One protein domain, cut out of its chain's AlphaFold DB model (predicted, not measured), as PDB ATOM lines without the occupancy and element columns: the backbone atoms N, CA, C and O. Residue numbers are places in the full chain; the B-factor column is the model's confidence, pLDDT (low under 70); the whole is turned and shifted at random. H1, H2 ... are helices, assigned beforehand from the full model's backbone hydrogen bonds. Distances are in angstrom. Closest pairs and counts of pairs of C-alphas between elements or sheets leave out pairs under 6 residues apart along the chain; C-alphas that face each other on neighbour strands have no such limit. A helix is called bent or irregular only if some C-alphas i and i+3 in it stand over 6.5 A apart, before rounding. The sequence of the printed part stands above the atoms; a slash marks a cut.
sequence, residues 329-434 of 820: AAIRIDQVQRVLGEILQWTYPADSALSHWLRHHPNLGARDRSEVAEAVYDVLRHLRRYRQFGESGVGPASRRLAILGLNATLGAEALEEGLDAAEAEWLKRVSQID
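AT A GLANCE: This is residues 329 to 434 of the 820 residues of the protein "Ribosomal RNA small subunit methyltransferase B" of Achromobacter pestifer (UniProt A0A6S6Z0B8). The long helix H3 is bent into an L, and its first arm, H3a, crosses H1 and H4 steeply to make a core of three helices that touch one another. The second arm, H3b, turns off to pack on H4, H5 covers the start of H1, and H2 and H6 lie at opposite ends of the longest axis, H6 only loosely joined to the rest. The printed part has 106 residues with six named helices, H1 to H6 in chain order, and no named strand; the class is all helix. It is compact, with a radius of gyration of the C-alphas of 13.1 A, and spans 36 by 27 by 22 A.

IN THESE COORDINATES: By its hydrogen bonds H3, residues 366 to 392, was assigned as one helix, but it is bent: C-alphas 381 and 384 are 8.5 A apart. Its arms are H3a, residues 366 to 381, 22.5 A long from C-alpha 366 at (12.216, 1.114, 28.825), and H3b, residues 384 to 392, 13.8 A. H1, residues 329 to 343, measures 20.9 A and begins at (16.110, 13.021, 39.481). H4, residues 397 to 410, measures 19.8 A. H2 holds residues 350 to 360, 15.5 A. H5, residues 413 to 418, 10.1 A, is irregular: C-alphas 414 and 417 are 7.7 A apart. H6, residues 421 to 430, 14.3 A, ends at (3.641, 27.005, 42.064).

HOW THE PARTS SIT: The lines of H3a and H3b stand at 89 degrees, about perpendicular. H3a touches H4 at a steep tilt of 63 degrees, opposite ways, the closest C-alphas being those of Ala 375 and Gly 405, 4.2 A apart. H3b touches H4 at 65 degrees, a steep tilt, closest at the C-alphas of Gly 390 and Arg 400, 5.9 A. H1 is the hub, touching four helices. It touches H3a at a steep tilt of 54 degrees, the same way, with the C-alphas of Val 336 and Val 372 closest at 5.9 A. It touches H4 at 60 degrees, a steep tilt, opposite ways, closest at the C-alphas of Gln 337 and Arg 399, 5.0 A. With residues 329 to 333 alone H1 touches H5, about perpendicular at 84 degrees; the C-alphas of Ala 330 and Gly 418 are closest, 3.9 A. With residues 339 to 343 alone it touches H2, closest at the C-alphas of Ile 343 and Ala 350, 5.8 A. H6 touches no helix; it is close to H3b but not clearly touching, the C-alphas of Phe 389 and Val 430 being closest at 6.1 A. Among the pairs that stay apart are H2 and H4, and H1 and H6. Every O i to N i+4 pair is within hydrogen-bond range in H1, H2, H3a, H4 and H6; H3b has 4 of 5, and H5 has 0 of 2, with 1 of 3 O i to N i+3 pairs.

THE WHOLE: The C-alphas farthest apart, those of Pro 362 and Asp 434, are 39.8 A apart. The printed part has no cut. The link from H1 to H2 is short; the other four are tight. The mean pLDDT of the printed part is 94.9, and no printed residue is under 70.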
ATOM      1  N   ALA A 329      16.855  11.796  39.738       93.31
ATOM      2  CA  ALA A 329      16.110  13.021  39.481       93.31
ATOM      3  C   ALA A 329      16.914  14.054  38.670       93.31
ATOM      4  O   ALA A 329      16.441  14.505  37.627       93.31
ATOM      5  N   ALA A 330      18.152  14.381  39.069       94.50
ATOM      6  CA  ALA A 330      18.992  15.328  38.329       94.50
ATOM      7  C   ALA A 330      19.249  14.870  36.881       94.50
ATOM      8  O   ALA A 330      19.207  15.682  35.954       94.50
ATOM      9  N   ILE A 331      19.463  13.563  36.680       94.88
ATOM     10  CA  ILE A 331      19.649  12.952  35.357       94.88
ATOM     11  C   ILE A 331      18.345  12.985  34.539       94.88
ATOM     12  O   ILE A 331      18.400  13.250  33.335       94.88
ATOM     13  N   ARG A 332      17.172  12.759  35.156       95.94
ATOM     14  CA  ARG A 332      15.881  12.900  34.460       95.94
ATOM     15  C   ARG A 332      15.640  14.341  34.012       95.94
ATOM     16  O   ARG A 332      15.307  14.549  32.845       95.94
ATOM     17  N   ILE A 333      15.855  15.317  34.899       97.00
ATOM     18  CA  ILE A 333      15.618  16.743  34.625       97.00
ATOM     19  C   ILE A 333      16.510  17.236  33.478       97.00
ATOM     20  O   ILE A 333      15.993  17.827  32.535       97.00
ATOM     21  N   ASP A 334      17.817  16.944  33.500       96.12
ATOM     22  CA  ASP A 334      18.748  17.300  32.413       96.12
ATOM     23  C   ASP A 334      18.320  16.710  31.056       96.12
ATOM     24  O   ASP A 334      18.347  17.396  30.031       96.12
ATOM     25  N   GLN A 335      17.870  15.457  31.033       96.75
ATOM     26  CA  GLN A 335      17.458  14.798  29.794       96.75
ATOM     27  C   GLN A 335      16.143  15.349  29.231       96.75
ATOM     28  O   GLN A 335      16.065  15.607  28.028       96.75
ATOM     29  N   VAL A 336      15.139  15.595  30.081       97.94
ATOM     30  CA  VAL A 336      13.884  16.245  29.664       97.94
ATOM     31  C   VAL A 336      14.152  17.690  29.215       97.94
ATOM     32  O   VAL A 336      13.672  18.103  28.163       97.94
ATOM     33  N   GLN A 337      15.008  18.432  29.926       97.19
ATOM     34  CA  GLN A 337      15.446  19.784  29.555       97.19
ATOM     35  C   GLN A 337      16.085  19.827  28.155       97.19
ATOM     36  O   GLN A 337      15.802  20.749  27.386       97.19
ATOM     37  N   ARG A 338      16.934  18.846  27.811       96.19
ATOM     38  CA  ARG A 338      17.589  18.759  26.493       96.19
ATOM     39  C   ARG A 338      16.595  18.491  25.370       96.19
ATOM     40  O   ARG A 338      16.568  19.255  24.410       96.19
ATOM     41  N   VAL A 339      15.752  17.464  25.498       96.44
ATOM     42  CA  VAL A 339      14.798  17.114  24.430       96.44
ATOM     43  C   VAL A 339      13.701  18.177  24.261       96.44
ATOM     44  O   VAL A 339      13.293  18.453  23.136       96.44
ATOM     45  N   LEU A 340      13.297  18.875  25.332       96.88
ATOM     46  CA  LEU A 340      12.460  20.078  25.220       96.88
ATOM     47  C   LEU A 340      13.168  21.211  24.459       96.88
ATOM     48  O   LEU A 340      12.521  21.924  23.698       96.88
ATOM     49  N   GLY A 341      14.488  21.357  24.618       93.81
ATOM     50  CA  GLY A 341      15.304  22.308  23.856       93.81
ATOM     51  C   GLY A 341      15.364  22.028  22.347       93.81
ATOM     52  O   GLY A 341      15.602  22.954  21.577       93.81
ATOM     53  N   GLU A 342      15.112  20.787  21.920       93.31
ATOM     54  CA  GLU A 342      14.939  20.409  20.509       93.31
ATOM     55  C   GLU A 342      13.476  20.572  20.059       93.31
ATOM     56  O   GLU A 342      13.204  21.213  19.046       93.31
ATOM     57  N   ILE A 343      12.511  20.045  20.824       95.75
ATOM     58  CA  ILE A 343      11.087  20.029  20.439       95.75
ATOM     59  C   ILE A 343      10.484  21.438  20.366       95.75
ATOM     60  O   ILE A 343       9.742  21.737  19.431       95.75
ATOM     61  N   LEU A 344      10.810  22.324  21.314       95.31
ATOM     62  CA  LEU A 344      10.235  23.676  21.390       95.31
ATOM     63  C   LEU A 344      10.758  24.638  20.301       95.31
ATOM     64  O   LEU A 344      10.361  25.801  20.283       95.31
ATOM     65  N   GLN A 345      11.611  24.159  19.385       92.94
ATOM     66  CA  GLN A 345      11.967  24.845  18.134       92.94
ATOM     67  C   GLN A 345      10.896  24.664  17.042       92.94
ATOM     68  O   GLN A 345      10.933  25.354  16.027       92.94
ATOM     69  N   TRP A 346       9.963  23.719  17.226       93.62
ATOM     70  CA  TRP A 346       8.834  23.405  16.336       93.62
ATOM     71  C   TRP A 346       9.166  22.980  14.897       93.62
ATOM     72  O   TRP A 346       8.253  22.705  14.118       93.62
ATOM     73  N   THR A 347      10.449  22.832  14.556       90.94
ATOM     74  CA  THR A 347      10.957  22.409  13.236       90.94
ATOM     75  C   THR A 347      10.364  21.080  12.753       90.94
ATOM     76  O   THR A 347      10.246  20.850  11.553       90.94
ATOM     77  N   TYR A 348       9.974  20.205  13.686       91.88
ATOM     78  CA  TYR A 348       9.350  18.911  13.419       91.88
ATOM     79  C   TYR A 348       8.208  18.638  14.417       91.88
ATOM     80  O   TYR A 348       8.229  19.181  15.524       91.88
ATOM     81  N   PRO A 349       7.237  17.764  14.081       94.00
ATOM     82  CA  PRO A 349       6.241  17.281  15.037       94.00
ATOM     83  C   PRO A 349       6.890  16.641  16.269       94.00
ATOM     84  O   PRO A 349       7.889  15.925  16.137       94.00
ATOM     85  N   ALA A 350       6.295  16.846  17.446       94.94
ATOM     86  CA  ALA A 350       6.894  16.439  18.720       94.94
ATOM     87  C   ALA A 350       7.236  14.939  18.784       94.94
ATOM     88  O   ALA A 350       8.340  14.595  19.198       94.94
ATOM     89  N   ASP A 351       6.356  14.058  18.292       93.44
ATOM     90  CA  ASP A 351       6.630  12.616  18.186       93.44
ATOM     91  C   ASP A 351       7.891  12.311  17.362       93.44
ATOM     92  O   ASP A 351       8.719  11.490  17.751       93.44
ATOM     93  N   SER A 352       8.070  12.995  16.230       93.12
ATOM     94  CA  SER A 352       9.201  12.754  15.331       93.12
ATOM     95  C   SER A 352      10.523  13.215  15.942       93.12
ATOM     96  O   SER A 352      11.520  12.498  15.830       93.12
ATOM     97  N   ALA A 353      10.522  14.362  16.627       94.94
ATOM     98  CA  ALA A 353      11.678  14.886  17.352       94.94
ATOM     99  C   ALA A 353      12.017  14.033  18.591       94.94
ATOM    100  O   ALA A 353      13.152  13.575  18.728       94.94
ATOM    101  N   LEU A 354      11.032  13.704  19.433       95.88
ATOM    102  CA  LEU A 354      11.206  12.817  20.588       95.88
ATOM    103  C   LEU A 354      11.703  11.427  20.160       95.88
ATOM    104  O   LEU A 354      12.692  10.923  20.688       95.88
ATOM    105  N   SER A 355      11.077  10.822  19.150       93.81
ATOM    106  CA  SER A 355      11.500   9.528  18.605       93.81
ATOM    107  C   SER A 355      12.892   9.584  17.963       93.81
ATOM    108  O   SER A 355      13.611   8.586  17.984       93.81
ATOM    109  N   HIS A 356      13.303  10.723  17.395       94.56
ATOM    110  CA  HIS A 356      14.672  10.940  16.921       94.56
ATOM    111  C   HIS A 356      15.669  10.987  18.084       94.56
ATOM    112  O   HIS A 356      16.671  10.266  18.062       94.56
ATOM    113  N   TRP A 357      15.365  11.759  19.126       95.44
ATOM    114  CA  TRP A 357      16.186  11.892  20.327       95.44
ATOM    115  C   TRP A 357      16.363  10.554  21.064       95.44
ATOM    116  O   TRP A 357      17.488  10.135  21.340       95.44
ATOM    117  N   LEU A 358      15.272   9.811  21.287       94.69
ATOM    118  CA  LEU A 358      15.271   8.503  21.963       94.69
ATOM    119  C   LEU A 358      16.011   7.397  21.182       94.69
ATOM    120  O   LEU A 358      16.408   6.389  21.776       94.69
ATOM    121  N   ARG A 359      16.204   7.550  19.862       93.38
ATOM    122  CA  ARG A 359      17.065   6.652  19.064       93.38
ATOM    123  C   ARG A 359      18.552   6.957  19.252       93.38
ATOM    124  O   ARG A 359      19.345   6.023  19.290       93.38
ATOM    125  N   HIS A 360      18.917   8.228  19.420       94.12
ATOM    126  CA  HIS A 360      20.300   8.653  19.668       94.12
ATOM    127  C   HIS A 360      20.761   8.439  21.119       94.12
ATOM    128  O   HIS A 360      21.958   8.485  21.391       94.12
ATOM    129  N   HIS A 361      19.838   8.121  22.030       93.44
ATOM    130  CA  HIS A 361      20.120   7.770  23.424       93.44
ATOM    131  C   HIS A 361      19.793   6.282  23.698       93.44
ATOM    132  O   HIS A 361      18.857   5.974  24.443       93.44
ATOM    133  N   PRO A 362      20.533   5.319  23.099       91.44
ATOM    134  CA  PRO A 362      20.234   3.887  23.215       91.44
ATOM    135  C   PRO A 362      20.310   3.373  24.659       91.44
ATOM    136  O   PRO A 362      19.546   2.481  25.018       91.44
ATOM    137  N   ASN A 363      21.162   3.983  25.488       91.12
ATOM    138  CA  ASN A 363      21.422   3.605  26.881       91.12
ATOM    139  C   ASN A 363      20.215   3.780  27.824       91.12
ATOM    140  O   ASN A 363      20.280   3.326  28.962       91.12
ATOM    141  N   LEU A 364      19.141   4.447  27.388       90.31
ATOM    142  CA  LEU A 364      17.932   4.631  28.191       90.31
ATOM    143  C   LEU A 364      17.112   3.339  28.245       90.31
ATOM    144  O   LEU A 364      16.770   2.767  27.202       90.31
ATOM    145  N   GLY A 365      16.763   2.906  29.455       90.44
ATOM    146  CA  GLY A 365      15.892   1.762  29.696       90.44
ATOM    147  C   GLY A 365      14.446   2.034  29.281       90.44
ATOM    148  O   GLY A 365      14.043   3.172  29.045       90.44
ATOM    149  N   ALA A 366      13.628   0.980  29.201       88.38
ATOM    150  CA  ALA A 366      12.216   1.114  28.825       88.38
ATOM    151  C   ALA A 366      11.441   2.060  29.766       88.38
ATOM    152  O   ALA A 366      10.611   2.833  29.295       88.38
ATOM    153  N   ARG A 367      11.773   2.038  31.066       90.81
ATOM    154  CA  ARG A 367      11.241   2.956  32.082       90.81
ATOM    155  C   ARG A 367      11.639   4.408  31.796       90.81
ATOM    156  O   ARG A 367      10.757   5.225  31.566       90.81
ATOM    157  N   ASP A 368      12.939   4.699  31.712       93.00
ATOM    158  CA  ASP A 368      13.459   6.059  31.475       93.00
ATOM    159  C   ASP A 368      12.853   6.710  30.219       93.00
ATOM    160  O   ASP A 368      12.583   7.908  30.195       93.00
ATOM    161  N   ARG A 369      12.628   5.913  29.163       93.94
ATOM    162  CA  ARG A 369      11.991   6.363  27.916       93.94
ATOM    163  C   ARG A 369      10.519   6.742  28.110       93.94
ATOM    164  O   ARG A 369      10.080   7.689  27.466       93.94
ATOM    165  N   SER A 370       9.782   6.026  28.967       92.62
ATOM    166  CA  SER A 370       8.395   6.364  29.320       92.62
ATOM    167  C   SER A 370       8.355   7.664  30.114       92.62
ATOM    168  O   SER A 370       7.714   8.609  29.675       92.62
ATOM    169  N   GLU A 371       9.150   7.765  31.186       95.50
ATOM    170  CA  GLU A 371       9.189   8.954  32.051       95.50
ATOM    171  C   GLU A 371       9.582  10.227  31.279       95.50
ATOM    172  O   GLU A 371       9.004  11.289  31.501       95.50
ATOM    173  N   VAL A 372      10.517  10.133  30.318       96.69
ATOM    174  CA  VAL A 372      10.829  11.248  29.403       96.69
ATOM    175  C   VAL A 372       9.651  11.578  28.500       96.69
ATOM    176  O   VAL A 372       9.317  12.750  28.358       96.69
ATOM    177  N   ALA A 373       9.050  10.578  27.853       95.56
ATOM    178  CA  ALA A 373       7.950  10.815  26.927       95.56
ATOM    179  C   ALA A 373       6.748  11.446  27.641       95.56
ATOM    180  O   ALA A 373       6.161  12.395  27.127       95.56
ATOM    181  N   GLU A 374       6.416  10.963  28.834       95.56
ATOM    182  CA  GLU A 374       5.300  11.444  29.643       95.56
ATOM    183  C   GLU A 374       5.541  12.871  30.137       95.56
ATOM    184  O   GLU A 374       4.734  13.741  29.808       95.56
ATOM    185  N   ALA A 375       6.699  13.171  30.734       97.81
ATOM    186  CA  ALA A 375       7.039  14.537  31.139       97.81
ATOM    187  C   ALA A 375       7.109  15.526  29.957       97.81
ATOM    188  O   ALA A 375       6.735  16.691  30.095       97.81
ATOM    189  N   VAL A 376       7.557  15.083  28.775       97.88
ATOM    190  CA  VAL A 376       7.565  15.907  27.553       97.88
ATOM    191  C   VAL A 376       6.145  16.173  27.048       97.88
ATOM    192  O   VAL A 376       5.809  17.322  26.763       97.88
ATOM    193  N   TYR A 377       5.299  15.147  26.932       96.88
ATOM    194  CA  TYR A 377       3.925  15.314  26.450       96.88
ATOM    195  C   TYR A 377       3.037  16.081  27.437       96.88
ATOM    196  O   TYR A 377       2.135  16.796  26.994       96.88
ATOM    197  N   ASP A 378       3.317  15.992  28.736       97.56
ATOM    198  CA  ASP A 378       2.723  16.831  29.776       97.56
ATOM    199  C   ASP A 378       3.124  18.309  29.596       97.56
ATOM    200  O   ASP A 378       2.260  19.174  29.428       97.56
ATOM    201  N   VAL A 379       4.425  18.608  29.456       98.00
ATOM    202  CA  VAL A 379       4.905  19.976  29.184       98.00
ATOM    203  C   VAL A 379       4.301  20.559  27.912       98.00
ATOM    204  O   VAL A 379       3.932  21.728  27.903       98.00
ATOM    205  N   LEU A 380       4.161  19.779  26.837       97.50
ATOM    206  CA  LEU A 380       3.519  20.241  25.598       97.50
ATOM    207  C   LEU A 380       2.023  20.532  25.797       97.50
ATOM    208  O   LEU A 380       1.487  21.493  25.241       97.50
ATOM    209  N   ARG A 381       1.352  19.729  26.622       97.25
ATOM    210  CA  ARG A 381      -0.063  19.868  26.979       97.25
ATOM    211  C   ARG A 381      -0.317  21.099  27.855       97.25
ATOM    212  O   ARG A 381      -1.275  21.830  27.599       97.25
ATOM    213  N   HIS A 382       0.565  21.387  28.810       97.56
ATOM    214  CA  HIS A 382       0.433  22.481  29.784       97.56
ATOM    215  C   HIS A 382       1.376  23.679  29.537       97.56
ATOM    216  O   HIS A 382       1.512  24.550  30.396       97.56
ATOM    217  N   LEU A 383       1.982  23.772  28.345       97.50
ATOM    218  CA  LEU A 383       3.085  24.686  28.016       97.50
ATOM    219  C   LEU A 383       2.862  26.161  28.381       97.50
ATOM    220  O   LEU A 383       3.780  26.794  28.898       97.50
ATOM    221  N   ARG A 384       1.679  26.731  28.124       97.12
ATOM    222  CA  ARG A 384       1.383  28.140  28.452       97.12
ATOM    223  C   ARG A 384       1.289  28.343  29.962       97.12
ATOM    224  O   ARG A 384       1.909  29.263  30.488       97.12
ATOM    225  N   ARG A 385       0.589  27.440  30.656       96.94
ATOM    226  CA  ARG A 385       0.472  27.428  32.123       96.94
ATOM    227  C   ARG A 385       1.856  27.307  32.776       96.94
ATOM    228  O   ARG A 385       2.193  28.071  33.672       96.94
ATOM    229  N   TYR A 386       2.679  26.384  32.283       97.62
ATOM    230  CA  TYR A 386       4.018  26.117  32.810       97.62
ATOM    231  C   TYR A 386       5.046  27.200  32.467       97.62
ATOM    232  O   TYR A 386       5.943  27.447  33.272       97.62
ATOM    233  N   ARG A 387       4.907  27.894  31.329       97.00
ATOM    234  CA  ARG A 387       5.678  29.114  31.041       97.00
ATOM    235  C   ARG A 387       5.389  30.196  32.081       97.00
ATOM    236  O   ARG A 387       6.334  30.653  32.710       97.00
ATOM    237  N   GLN A 388       4.113  30.493  32.341       96.31
ATOM    238  CA  GLN A 388       3.710  31.493  33.336       96.31
ATOM    239  C   GLN A 388       4.158  31.120  34.761       96.31
ATOM    240  O   GLN A 388       4.738  31.937  35.470       96.31
ATOM    241  N   PHE A 389       3.993  29.861  35.183       96.06
ATOM    242  CA  PHE A 389       4.522  29.396  36.478       96.06
ATOM    243  C   PHE A 389       6.057  29.530  36.544       96.06
ATOM    244  O   PHE A 389       6.625  29.921  37.571       96.06
ATOM    245  N   GLY A 390       6.721  29.266  35.415       94.81
ATOM    246  CA  GLY A 390       8.149  29.442  35.188       94.81
ATOM    247  C   GLY A 390       8.637  30.891  35.082       94.81
ATOM    248  O   GLY A 390       9.848  31.083  35.012       94.81
ATOM    249  N   GLU A 391       7.790  31.917  35.113       94.31
ATOM    250  CA  GLU A 391       8.259  33.311  35.221       94.31
ATOM    251  C   GLU A 391       8.772  33.615  36.642       94.31
ATOM    252  O   GLU A 391       9.704  34.395  36.816       94.31
ATOM    253  N   SER A 392       8.239  32.922  37.657       92.50
ATOM    254  CA  SER A 392       8.544  33.136  39.084       92.50
ATOM    255  C   SER A 392       9.684  32.271  39.662       92.50
ATOM    256  O   SER A 392       9.796  32.132  40.889       92.50
ATOM    257  N   GLY A 393      10.499  31.654  38.796       91.25
ATOM    258  CA  GLY A 393      11.523  30.666  39.162       91.25
ATOM    259  C   GLY A 393      12.880  30.872  38.478       91.25
ATOM    260  O   GLY A 393      12.991  31.535  37.448       91.25
ATOM    261  N   VAL A 394      13.922  30.261  39.048       87.81
ATOM    262  CA  VAL A 394      15.339  30.466  38.687       87.81
ATOM    263  C   VAL A 394      15.847  29.562  37.549       87.81
ATOM    264  O   VAL A 394      15.177  28.623  37.118       87.81
ATOM    265  N   GLY A 395      17.044  29.855  37.025       90.56
ATOM    266  CA  GLY A 395      17.747  29.018  36.039       90.56
ATOM    267  C   GLY A 395      17.250  29.140  34.584       90.56
ATOM    268  O   GLY A 395      16.623  30.139  34.216       90.56
ATOM    269  N   PRO A 396      17.524  28.143  33.719       93.56
ATOM    270  CA  PRO A 396      17.024  28.099  32.342       93.56
ATOM    271  C   PRO A 396      15.530  27.753  32.266       93.56
ATOM    272  O   PRO A 396      15.063  26.840  32.947       93.56
ATOM    273  N   ALA A 397      14.785  28.397  31.363       94.06
ATOM    274  CA  ALA A 397      13.349  28.140  31.193       94.06
ATOM    275  C   ALA A 397      13.031  26.668  30.849       94.06
ATOM    276  O   ALA A 397      12.084  26.099  31.386       94.06
ATOM    277  N   SER A 398      13.855  26.011  30.022       95.50
ATOM    278  CA  SER A 398      13.697  24.585  29.698       95.50
ATOM    279  C   SER A 398      13.936  23.653  30.893       95.50
ATOM    280  O   SER A 398      13.330  22.586  30.935       95.50
ATOM    281  N   ARG A 399      14.749  24.053  31.887       96.50
ATOM    282  CA  ARG A 399      14.912  23.297  33.141       96.50
ATOM    283  C   ARG A 399      13.647  23.382  33.992       96.50
ATOM    284  O   ARG A 399      13.159  22.358  34.453       96.50
ATOM    285  N   ARG A 400      13.060  24.575  34.121       97.44
ATOM    286  CA  ARG A 400      11.792  24.773  34.845       97.44
ATOM    287  C   ARG A 400      10.624  24.022  34.215       97.44
ATOM    288  O   ARG A 400       9.862  23.383  34.933       97.44
ATOM    289  N   LEU A 401      10.522  24.023  32.884       98.12
ATOM    290  CA  LEU A 401       9.544  23.188  32.179       98.12
ATOM    291  C   LEU A 401       9.783  21.691  32.449       98.12
ATOM    292  O   LEU A 401       8.834  20.982  32.768       98.12
ATOM    293  N   ALA A 402      11.034  21.221  32.394       98.12
ATOM    294  CA  ALA A 402      11.373  19.830  32.698       98.12
ATOM    295  C   ALA A 402      11.002  19.419  34.135       98.12
ATOM    296  O   ALA A 402      10.445  18.340  34.324       98.12
ATOM    297  N   ILE A 403      11.257  20.283  35.124       98.25
ATOM    298  CA  ILE A 403      10.869  20.066  36.526       98.25
ATOM    299  C   ILE A 403       9.343  19.955  36.659       98.25
ATOM    300  O   ILE A 403       8.866  19.026  37.302       98.25
ATOM    301  N   LEU A 404       8.572  20.842  36.021       98.12
ATOM    302  CA  LEU A 404       7.104  20.820  36.093       98.12
ATOM    303  C   LEU A 404       6.500  19.547  35.479       98.12
ATOM    304  O   LEU A 404       5.688  18.894  36.133       98.12
ATOM    305  N   GLY A 405       6.938  19.153  34.277       97.69
ATOM    306  CA  GLY A 405       6.459  17.926  33.629       97.69
ATOM    307  C   GLY A 405       6.851  16.653  34.376       97.69
ATOM    308  O   GLY A 405       6.045  15.733  34.508       97.69
ATOM    309  N   LEU A 406       8.074  16.597  34.913       97.88
ATOM    310  CA  LEU A 406       8.503  15.470  35.741       97.88
ATOM    311  C   LEU A 406       7.757  15.430  37.080       97.88
ATOM    312  O   LEU A 406       7.422  14.342  37.530       97.88
ATOM    313  N   ASN A 407       7.427  16.575  37.683       97.44
ATOM    314  CA  ASN A 407       6.623  16.637  38.905       97.44
ATOM    315  C   ASN A 407       5.195  16.116  38.667       97.44
ATOM    316  O   ASN A 407       4.677  15.367  39.489       97.44
ATOM    317  N   ALA A 408       4.585  16.447  37.526       95.69
ATOM    318  CA  ALA A 408       3.288  15.895  37.125       95.69
ATOM    319  C   ALA A 408       3.343  14.387  36.798       95.69
ATOM    320  O   ALA A 408       2.357  13.680  36.992       95.69
ATOM    321  N   THR A 409       4.496  13.884  36.339       94.50
ATOM    322  CA  THR A 409       4.690  12.473  35.948       94.50
ATOM    323  C   THR A 409       5.097  11.563  37.118       94.50
ATOM    324  O   THR A 409       4.693  10.402  37.156       94.50
ATOM    325  N   LEU A 410       5.915  12.059  38.054       95.06
ATOM    326  CA  LEU A 410       6.593  11.267  39.096       95.06
ATOM    327  C   LEU A 410       6.282  11.718  40.535       95.06
ATOM    328  O   LEU A 410       6.602  10.993  41.474       95.06
ATOM    329  N   GLY A 411       5.674  12.894  40.719       95.19
ATOM    330  CA  GLY A 411       5.494  13.536  42.025       95.19
ATOM    331  C   GLY A 411       6.731  14.305  42.511       95.19
ATOM    332  O   GLY A 411       7.848  14.095  42.038       95.19
ATOM    333  N   ALA A 412       6.526  15.206  43.477       92.06
ATOM    334  CA  ALA A 412       7.585  16.059  44.026       92.06
ATOM    335  C   ALA A 412       8.661  15.255  44.779       92.06
ATOM    336  O   ALA A 412       9.850  15.491  44.577       92.06
ATOM    337  N   GLU A 413       8.242  14.265  45.578       93.00
ATOM    338  CA  GLU A 413       9.115  13.388  46.380       93.00
ATOM    339  C   GLU A 413      10.182  12.693  45.514       93.00
ATOM    340  O   GLU A 413      11.351  12.610  45.882       93.00
ATOM    341  N   ALA A 414       9.804  12.257  44.306       93.50
ATOM    342  CA  ALA A 414      10.704  11.606  43.354       93.50
ATOM    343  C   ALA A 414      11.741  12.555  42.721       93.50
ATOM    344  O   ALA A 414      12.638  12.090  42.011       93.50
ATOM    345  N   LEU A 415      11.622  13.870  42.946       94.69
ATOM    346  CA  LEU A 415      12.516  14.893  42.405       94.69
ATOM    347  C   LEU A 415      13.419  15.562  43.441       94.69
ATOM    348  O   LEU A 415      14.371  16.216  43.020       94.69
ATOM    349  N   GLU A 416      13.181  15.399  44.745       91.69
ATOM    350  CA  GLU A 416      13.875  16.160  45.801       91.69
ATOM    351  C   GLU A 416      15.407  16.093  45.692       91.69
ATOM    352  O   GLU A 416      16.074  17.124  45.740       91.69
ATOM    353  N   GLU A 417      15.981  14.914  45.421       92.62
ATOM    354  CA  GLU A 417      17.432  14.742  45.228       92.62
ATOM    355  C   GLU A 417      18.006  15.448  43.976       92.62
ATOM    356  O   GLU A 417      19.222  15.435  43.758       92.62
ATOM    357  N   GLY A 418      17.167  15.967  43.076       92.94
ATOM    358  CA  GLY A 418      17.545  16.554  41.782       92.94
ATOM    359  C   GLY A 418      17.293  18.056  41.637       92.94
ATOM    360  O   GLY A 418      17.630  18.621  40.586       92.94
ATOM    361  N   LEU A 419      16.711  18.677  42.662       95.25
ATOM    362  CA  LEU A 419      16.420  20.107  42.752       95.25
ATOM    363  C   LEU A 419      17.435  20.797  43.672       95.25
ATOM    364  O   LEU A 419      17.922  20.195  44.630       95.25
ATOM    365  N   ASP A 420      17.731  22.070  43.416       93.88
ATOM    366  CA  ASP A 420      18.311  22.927  44.457       93.88
ATOM    367  C   ASP A 420      17.224  23.484  45.402       93.88
ATOM    368  O   ASP A 420      16.022  23.332  45.166       93.88
ATOM    369  N   ALA A 421      17.634  24.125  46.499       94.00
ATOM    370  CA  ALA A 421      16.703  24.633  47.510       94.00
ATOM    371  C   ALA A 421      15.723  25.696  46.967       94.00
ATOM    372  O   ALA A 421      14.565  25.725  47.384       94.00
ATOM    373  N   ALA A 422      16.156  26.538  46.023       95.31
ATOM    374  CA  ALA A 422      15.308  27.558  45.409       95.31
ATOM    375  C   ALA A 422      14.358  26.947  44.366       95.31
ATOM    376  O   ALA A 422      13.219  27.395  44.234       95.31
ATOM    377  N   GLU A 423      14.789  25.901  43.656       96.44
ATOM    378  CA  GLU A 423      13.928  25.115  42.770       96.44
ATOM    379  C   GLU A 423      12.856  24.335  43.542       96.44
ATOM    380  O   GLU A 423      11.696  24.339  43.130       96.44
ATOM    381  N   ALA A 424      13.208  23.723  44.677       95.44
ATOM    382  CA  ALA A 424      12.266  23.022  45.549       95.44
ATOM    383  C   ALA A 424      11.239  23.982  46.183       95.44
ATOM    384  O   ALA A 424      10.037  23.701  46.177       95.44
ATOM    385  N   GLU A 425      11.677  25.150  46.671       95.62
ATOM    386  CA  GLU A 425      10.767  26.177  47.189       95.62
ATOM    387  C   GLU A 425       9.853  26.734  46.084       95.62
ATOM    388  O   GLU A 425       8.640  26.839  46.274       95.62
ATOM    389  N   TRP A 426      10.401  27.044  44.902       96.94
ATOM    390  CA  TRP A 426       9.615  27.489  43.749       96.94
ATOM    391  C   TRP A 426       8.574  26.445  43.328       96.94
ATOM    392  O   TRP A 426       7.404  26.804  43.177       96.94
ATOM    393  N   LEU A 427       8.958  25.168  43.208       96.69
ATOM    394  CA  LEU A 427       8.049  24.075  42.851       96.69
ATOM    395  C   LEU A 427       6.903  23.946  43.863       96.69
ATOM    396  O   LEU A 427       5.741  23.814  43.469       96.69
ATOM    397  N   LYS A 428       7.209  24.062  45.161       96.06
ATOM    398  CA  LYS A 428       6.208  24.075  46.233       96.06
ATOM    399  C   LYS A 428       5.247  25.261  46.103       96.06
ATOM    400  O   LYS A 428       4.039  25.051  46.181       96.06
ATOM    401  N   ARG A 429       5.753  26.476  45.848       95.62
ATOM    402  CA  ARG A 429       4.922  27.679  45.644       95.62
ATOM    403  C   ARG A 429       3.993  27.544  44.435       95.62
ATOM    404  O   ARG A 429       2.805  27.823  44.558       95.62
ATOM    405  N   VAL A 430       4.491  27.107  43.273       95.62
ATOM    406  CA  VAL A 430       3.641  27.005  42.064       95.62
ATOM    407  C   VAL A 430       2.639  25.852  42.131       95.62
ATOM    408  O   VAL A 430       1.559  25.959  41.558       95.62
ATOM    409  N   SER A 431       2.934  24.797  42.896       93.12
ATOM    410  CA  SER A 431       1.992  23.696  43.160       93.12
ATOM    411  C   SER A 431       0.820  24.092  44.074       93.12
ATOM    412  O   SER A 431      -0.130  23.328  44.205       93.12
ATOM    413  N   GLN A 432       0.867  25.277  44.696       94.62
ATOM    414  CA  GLN A 432      -0.210  25.840  45.523       94.62
ATOM    415  C   GLN A 432      -1.092  26.856  44.770       94.62
ATOM    416  O   GLN A 432      -2.008  27.423  45.363       94.62
ATOM    417  N   ILE A 433      -0.840  27.105  43.477       94.75
ATOM    418  CA  ILE A 433      -1.656  28.018  42.663       94.75
ATOM    419  C   ILE A 433      -2.999  27.353  42.340       94.75
ATOM    420  O   ILE A 433      -3.043  26.351  41.625       94.75
ATOM    421  N   ASP A 434      -4.101  27.948  42.805       94.75
ATOM    422  CA  ASP A 434      -5.444  27.521  42.412       94.75
ATOM    423  C   ASP A 434      -5.675  27.779  40.915       94.75
ATOM    424  O   ASP A 434      -5.789  28.920  40.455       94.75
TER     425      ASP A 434